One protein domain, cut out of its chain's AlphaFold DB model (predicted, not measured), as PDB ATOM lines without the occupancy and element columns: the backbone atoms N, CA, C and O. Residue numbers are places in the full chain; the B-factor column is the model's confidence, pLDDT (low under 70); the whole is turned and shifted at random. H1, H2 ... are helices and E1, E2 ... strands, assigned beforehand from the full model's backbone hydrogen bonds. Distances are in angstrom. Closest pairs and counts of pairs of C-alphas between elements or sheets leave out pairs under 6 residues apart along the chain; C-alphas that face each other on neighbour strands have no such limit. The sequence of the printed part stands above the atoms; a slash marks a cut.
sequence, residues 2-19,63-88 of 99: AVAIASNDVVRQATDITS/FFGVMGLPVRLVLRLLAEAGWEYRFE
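What this domain is: This is residues 2 to 19 and 63 to 88 of the 99 residues of the protein "Maf family protein" of Gemmatimonadales bacterium (UniProt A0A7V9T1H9). A two-stranded hairpin, E1 and E2, lies over one long side of a single helix, H2, which runs lengthwise across from both strands; the short helix H1 sits near the beginning of H2. Residues 16 to 19 carry the line of E2 onward to the cut and lengthen the outline at that end, while the last printed residues, up to Glu 88, lead away on the side of H2 that is turned from the hairpin. The printed part has 44 residues with two named strands and two named helices, in the order E1, E2, H1, H2 along the chain, and the class is mixed, helices and strands. The sheet has the order E1 - E2 and is antiparallel. The whole is only just compact, close to loose, with a radius of gyration of the C-alphas of 11.1 A, and it is flat, with spans of 33 by 29 by 11 A.

Where its parts are: E1 is residues 2 to 7, Ala 2 to Ser 7, and measures 16.9 A from first to last C-alpha. It begins with C-alpha 2 at (8.558, -54.475, 0.696) and ends with C-alpha 7 at (23.873, -53.640, -6.321). E2 is residues 10 to 15, Val 10 to Thr 15, 17.1 A from first to last C-alpha. H2, the longest helix by residues, is residues 71 to 80, Val 71 to Glu 80, 14.2 A from first to last C-alpha, and ends with C-alpha 80 at (21.490, -44.974, -1.093). H1 is residues 63 to 66, Phe 63 to Val 66, four residues and 5.1 A from first to last C-alpha.

How they stand to each other: E1 and E2 form a hairpin, with an angle of 166 degrees between their N-to-C directions. The C-alphas of Ala 2 and Thr 15, 4.2 A apart, face each other, and so do those of Ser 7 and Val 10, 5.4 A apart. Across this pair N 5 and O 12 are within hydrogen-bond range at 2.8 A, and N 14 and O 3 at 2.9 A. H2 has 5 pairs of C-alphas within 8 A with E1; the closest are those of Ile 5 and Leu 77, 6.6 A apart. With E2 it also has 5 such pairs, the closest being the C-alphas of Arg 12 and Leu 77, 6.5 A apart. The centre of H2 is 9.2 A from that of E1 and 9.8 A from that of E2. H1 and H2 are close but not clearly touching, with 2 pairs of C-alphas within 8 A; the closest are those of Phe 64 and Val 71, 6.3 A apart. H1 and E1 are only just apart, their closest C-alphas being 8.4 A from each other. In H2 every O i to N i+4 pair is within hydrogen-bond range; H1 is too short for such a pair, and its one O i to N i+3 pair is within range.

The domain as a whole: The two C-alphas farthest apart are those of Asn 8 and Ser 19, at 33.9 A; the C-alphas of Ala 2 and Glu 88, the first and last printed, are 27.4 A apart. Residues 20 to 62 of the chain are cut out and not printed, and C-alphas 19 and 63 are 9.6 A apart across the cut. The link from E2 to H1 runs across this cut. Of the links that are printed whole, E1 to E2 with 2 residues and H1 to H2 with 4 residues are both tight, and no link is long. The mean pLDDT of the printed part is 96.2, and no printed residue is under 70.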
ATOM      1  N   ALA A   2       7.106 -54.482   0.514       97.56
ATOM      2  CA  ALA A   2       8.558 -54.475   0.696       97.56
ATOM      3  C   ALA A   2       9.272 -54.238  -0.641       97.56
ATOM      4  O   ALA A   2       8.809 -54.702  -1.681       97.56
ATOM      5  N   VAL A   3      10.392 -53.520  -0.602       98.12
ATOM      6  CA  VAL A   3      11.256 -53.241  -1.755       98.12
ATOM      7  C   VAL A   3      12.689 -53.594  -1.381       98.12
ATOM      8  O   VAL A   3      13.133 -53.270  -0.278       98.12
ATOM      9  N   ALA A   4      13.418 -54.207  -2.312       97.69
ATOM     10  CA  ALA A   4      14.848 -54.455  -2.200       97.69
ATOM     11  C   ALA A   4      15.580 -54.006  -3.474       97.69
ATOM     12  O   ALA A   4      15.092 -54.218  -4.582       97.69
ATOM     13  N   ILE A   5      16.756 -53.403  -3.305       97.31
ATOM     14  CA  ILE A   5      17.704 -53.055  -4.365       97.31
ATOM     15  C   ILE A   5      18.998 -53.822  -4.090       97.31
ATOM     16  O   ILE A   5      19.602 -53.656  -3.029       97.31
ATOM     17  N   ALA A   6      19.422 -54.649  -5.044       96.94
ATOM     18  CA  ALA A   6      20.689 -55.372  -5.002       96.94
ATOM     19  C   ALA A   6      21.674 -54.734  -5.995       96.94
ATOM     20  O   ALA A   6      21.369 -54.622  -7.180       96.94
ATOM     21  N   SER A   7      22.830 -54.280  -5.509       95.19
ATOM     22  CA  SER A   7      23.873 -53.640  -6.321       95.19
ATOM     23  C   SER A   7      25.235 -53.765  -5.635       95.19
ATOM     24  O   SER A   7      25.317 -53.575  -4.421       95.19
ATOM     25  N   ASN A   8      26.297 -54.045  -6.402       92.75
ATOM     26  CA  ASN A   8      27.675 -54.193  -5.909       92.75
ATOM     27  C   ASN A   8      27.783 -55.138  -4.693       92.75
ATOM     28  O   ASN A   8      28.335 -54.754  -3.665       92.75
ATOM     29  N   ASP A   9      27.171 -56.325  -4.783       94.62
ATOM     30  CA  ASP A   9      27.097 -57.335  -3.708       94.62
ATOM     31  C   ASP A   9      26.440 -56.861  -2.393       94.62
ATOM     32  O   ASP A   9      26.483 -57.551  -1.375       94.62
ATOM     33  N   VAL A  10      25.770 -55.702  -2.407       96.69
ATOM     34  CA  VAL A  10      25.025 -55.156  -1.269       96.69
ATOM     35  C   VAL A  10      23.533 -55.144  -1.577       96.69
ATOM     36  O   VAL A  10      23.088 -54.601  -2.590       96.69
ATOM     37  N   VAL A  11      22.741 -55.681  -0.649       97.81
ATOM     38  CA  VAL A  11      21.278 -55.594  -0.676       97.81
ATOM     39  C   VAL A  11      20.816 -54.525   0.305       97.81
ATOM     40  O   VAL A  11      21.121 -54.587   1.496       97.81
ATOM     41  N   ARG A  12      20.048 -53.553  -0.189       97.44
ATOM     42  CA  ARG A  12      19.321 -52.578   0.634       97.44
ATOM     43  C   ARG A  12      17.839 -52.878   0.527       97.44
ATOM     44  O   ARG A  12      17.339 -53.075  -0.577       97.44
ATOM     45  N   GLN A  13      17.132 -52.896   1.649       97.81
ATOM     46  CA  GLN A  13      15.706 -53.203   1.670       97.81
ATOM     47  C   GLN A  13      14.953 -52.311   2.646       97.81
ATOM     48  O   GLN A  13      15.498 -51.869   3.658       97.81
ATOM     49  N   ALA A  14      13.686 -52.066   2.344       97.94
ATOM     50  CA  ALA A  14      12.778 -51.345   3.217       97.94
ATOM     51  C   ALA A  14      11.338 -51.811   3.006       97.94
ATOM     52  O   ALA A  14      10.969 -52.267   1.923       97.94
ATOM     53  N   THR A  15      10.520 -51.632   4.037       98.19
ATOM     54  CA  THR A  15       9.100 -51.980   4.013       98.19
ATOM     55  C   THR A  15       8.264 -50.740   4.266       98.19
ATOM     56  O   THR A  15       8.519 -50.000   5.214       98.19
ATOM     57  N   ASP A  16       7.261 -50.537   3.419       97.25
ATOM     58  CA  ASP A  16       6.168 -49.603   3.652       97.25
ATOM     59  C   ASP A  16       4.957 -50.369   4.195       97.25
ATOM     60  O   ASP A  16       4.592 -51.424   3.660       97.25
ATOM     61  N   ILE A  17       4.350 -49.858   5.262       97.75
ATOM     62  CA  ILE A  17       3.122 -50.403   5.840       97.75
ATOM     63  C   ILE A  17       2.051 -49.335   5.675       97.75
ATOM     64  O   ILE A  17       2.191 -48.231   6.194       97.75
ATOM     65  N   THR A  18       0.984 -49.694   4.972       97.19
ATOM     66  CA  THR A  18      -0.149 -48.815   4.712       97.19
ATOM     67  C   THR A  18      -1.427 -49.497   5.169       97.19
ATOM     68  O   THR A  18      -1.665 -50.660   4.832       97.19
ATOM     69  N   SER A  19      -2.242 -48.773   5.929       98.06
ATOM     70  CA  SER A  19      -3.558 -49.230   6.371       98.06
ATOM     71  C   SER A  19      -4.629 -48.725   5.411       98.06
ATOM     72  O   SER A  19      -4.621 -47.558   5.023       98.06
ATOM     73  N   PHE A  63      -0.082 -44.606  -0.806       96.19
ATOM     74  CA  PHE A  63      -0.958 -45.100  -1.869       96.19
ATOM     75  C   PHE A  63      -0.213 -45.972  -2.892       96.19
ATOM     76  O   PHE A  63      -0.710 -47.029  -3.285       96.19
ATOM     77  N   PHE A  64       0.998 -45.582  -3.296       96.44
ATOM     78  CA  PHE A  64       1.800 -46.369  -4.237       96.44
ATOM     79  C   PHE A  64       2.281 -47.679  -3.607       96.44
ATOM     80  O   PHE A  64       2.408 -48.693  -4.295       96.44
ATOM     81  N   GLY A  65       2.468 -47.684  -2.284       94.88
ATOM     82  CA  GLY A  65       2.660 -48.892  -1.491       94.88
ATOM     83  C   GLY A  65       1.502 -49.873  -1.668       94.88
ATOM     84  O   GLY A  65       1.758 -51.042  -1.960       94.88
ATOM     85  N   VAL A  66       0.250 -49.406  -1.583       95.38
ATOM     86  CA  VAL A  66      -0.953 -50.231  -1.826       95.38
ATOM     87  C   VAL A  66      -1.001 -50.760  -3.258       95.38
ATOM     88  O   VAL A  66      -1.357 -51.916  -3.471       95.38
ATOM     89  N   MET A  67      -0.586 -49.955  -4.241       94.50
ATOM     90  CA  MET A  67      -0.518 -50.391  -5.643       94.50
ATOM     91  C   MET A  67       0.601 -51.407  -5.924       94.50
ATOM     92  O   MET A  67       0.665 -51.952  -7.023       94.50
ATOM     93  N   GLY A  68       1.481 -51.665  -4.952       93.69
ATOM     94  CA  GLY A  68       2.530 -52.681  -5.044       93.69
ATOM     95  C   GLY A  68       3.942 -52.141  -5.268       93.69
ATOM     96  O   GLY A  68       4.880 -52.935  -5.277       93.69
ATOM     97  N   LEU A  69       4.139 -50.822  -5.377       96.81
ATOM     98  CA  LEU A  69       5.477 -50.234  -5.480       96.81
ATOM     99  C   LEU A  69       5.553 -48.858  -4.794       96.81
ATOM    100  O   LEU A  69       5.238 -47.851  -5.426       96.81
ATOM    101  N   PRO A  70       6.008 -48.772  -3.530       97.31
ATOM    102  CA  PRO A  70       6.140 -47.505  -2.813       97.31
ATOM    103  C   PRO A  70       7.279 -46.671  -3.410       97.31
ATOM    104  O   PRO A  70       8.446 -46.812  -3.031       97.31
ATOM    105  N   VAL A  71       6.949 -45.800  -4.369       97.12
ATOM    106  CA  VAL A  71       7.915 -45.017  -5.163       97.12
ATOM    107  C   VAL A  71       8.872 -44.243  -4.261       97.12
ATOM    108  O   VAL A  71      10.074 -44.215  -4.514       97.12
ATOM    109  N   ARG A  72       8.373 -43.689  -3.152       96.25
ATOM    110  CA  ARG A  72       9.203 -42.997  -2.160       96.25
ATOM    111  C   ARG A  72      10.337 -43.881  -1.631       96.25
ATOM    112  O   ARG A  72      11.468 -43.410  -1.520       96.25
ATOM    113  N   LEU A  73      10.046 -45.138  -1.286       97.31
ATOM    114  CA  LEU A  73      11.066 -46.072  -0.802       97.31
ATOM    115  C   LEU A  73      12.026 -46.473  -1.917       97.31
ATOM    116  O   LEU A  73      13.228 -46.514  -1.674       97.31
ATOM    117  N   VAL A  74      11.520 -46.715  -3.128       97.75
ATOM    118  CA  VAL A  74      12.358 -47.039  -4.292       97.75
ATOM    119  C   VAL A  74      13.379 -45.930  -4.540       97.75
ATOM    120  O   VAL A  74      14.574 -46.206  -4.592       97.75
ATOM    121  N   LEU A  75      12.929 -44.674  -4.624       97.44
ATOM    122  CA  LEU A  75      13.800 -43.520  -4.854       97.44
ATOM    123  C   LEU A  75      14.852 -43.362  -3.750       97.44
ATOM    124  O   LEU A  75      16.013 -43.084  -4.044       97.44
ATOM    125  N   ARG A  76      14.465 -43.587  -2.488       97.38
ATOM    126  CA  ARG A  76      15.398 -43.550  -1.356       97.38
ATOM    127  C   ARG A  76      16.469 -44.639  -1.469       97.38
ATOM    128  O   ARG A  76      17.652 -44.331  -1.379       97.38
ATOM    129  N   LEU A  77      16.067 -45.893  -1.695       97.81
ATOM    130  CA  LEU A  77      16.995 -47.028  -1.791       97.81
ATOM    131  C   LEU A  77      17.918 -46.922  -3.015       97.81
ATOM    132  O   LEU A  77      19.085 -47.299  -2.930       97.81
ATOM    133  N   LEU A  78      17.419 -46.392  -4.137       97.44
ATOM    134  CA  LEU A  78      18.235 -46.094  -5.315       97.44
ATOM    135  C   LEU A  78      19.301 -45.041  -4.996       97.44
ATOM    136  O   LEU A  78      20.476 -45.276  -5.274       97.44
ATOM    137  N   ALA A  79      18.925 -43.938  -4.344       96.44
ATOM    138  CA  ALA A  79      19.875 -42.904  -3.941       96.44
ATOM    139  C   ALA A  79      20.947 -43.455  -2.981       96.44
ATOM    140  O   ALA A  79      22.137 -43.221  -3.184       96.44
ATOM    141  N   GLU A  80      20.557 -44.273  -1.996       95.69
ATOM    142  CA  GLU A  80      21.490 -44.974  -1.093       95.69
ATOM    143  C   GLU A  80      22.436 -45.941  -1.832       95.69
ATOM    144  O   GLU A  80      23.532 -46.241  -1.345       95.69
ATOM    145  N   ALA A  81      22.017 -46.453  -2.993       96.19
ATOM    146  CA  ALA A  81      22.819 -47.285  -3.886       96.19
ATOM    147  C   ALA A  81      23.653 -46.473  -4.899       96.19
ATOM    148  O   ALA A  81      24.330 -47.074  -5.733       96.19
ATOM    149  N   GLY A  82      23.626 -45.137  -4.830       95.62
ATOM    150  CA  GLY A  82      24.373 -44.238  -5.715       95.62
ATOM    151  C   GLY A  82      23.628 -43.813  -6.985       95.62
ATOM    152  O   GLY A  82      24.237 -43.231  -7.879       95.62
ATOM    153  N   TRP A  83      22.325 -44.086  -7.077       95.56
ATOM    154  CA  TRP A  83      21.481 -43.768  -8.229       95.56
ATOM    155  C   TRP A  83      20.442 -42.707  -7.863       95.56
ATOM    156  O   TRP A  83      19.374 -43.008  -7.335       95.56
ATOM    157  N   GLU A  84      20.740 -41.443  -8.154       93.81
ATOM    158  CA  GLU A  84      19.783 -40.355  -7.950       93.81
ATOM    159  C   GLU A  84      18.787 -40.257  -9.104       93.81
ATOM    160  O   GLU A  84      19.164 -40.157 -10.274       93.81
ATOM    161  N   TYR A  85      17.500 -40.208  -8.766       94.00
ATOM    162  CA  TYR A  85      16.471 -39.869  -9.736       94.00
ATOM    163  C   TYR A  85      16.553 -38.390 -10.111       94.00
ATOM    164  O   TYR A  85      16.666 -37.515  -9.250       94.00
ATOM    165  N   ARG A  86      16.450 -38.106 -11.408       92.75
ATOM    166  CA  ARG A  86      16.450 -36.749 -11.953       92.75
ATOM    167  C   ARG A  86      15.229 -36.575 -12.836       92.75
ATOM    168  O   ARG A  86      14.935 -37.430 -13.664       92.75
ATOM    169  N   PHE A  87      14.542 -35.451 -12.670       91.75
ATOM    170  CA  PHE A  87      13.509 -35.053 -13.614       91.75
ATOM    171  C   PHE A  87      14.162 -34.616 -14.922       91.75
ATOM    172  O   PHE A  87      15.101 -33.816 -14.916       91.75
ATOM    173  N   GLU A  88      13.642 -35.109 -16.039       89.19
ATOM    174  CA  GLU A  88      13.983 -34.558 -17.343       89.19
ATOM    175  C   GLU A  88      13.331 -33.181 -17.479       89.19
ATOM    176  O   GLU A  88      12.116 -33.026 -17.342       89.19
TER     177      GLU A  88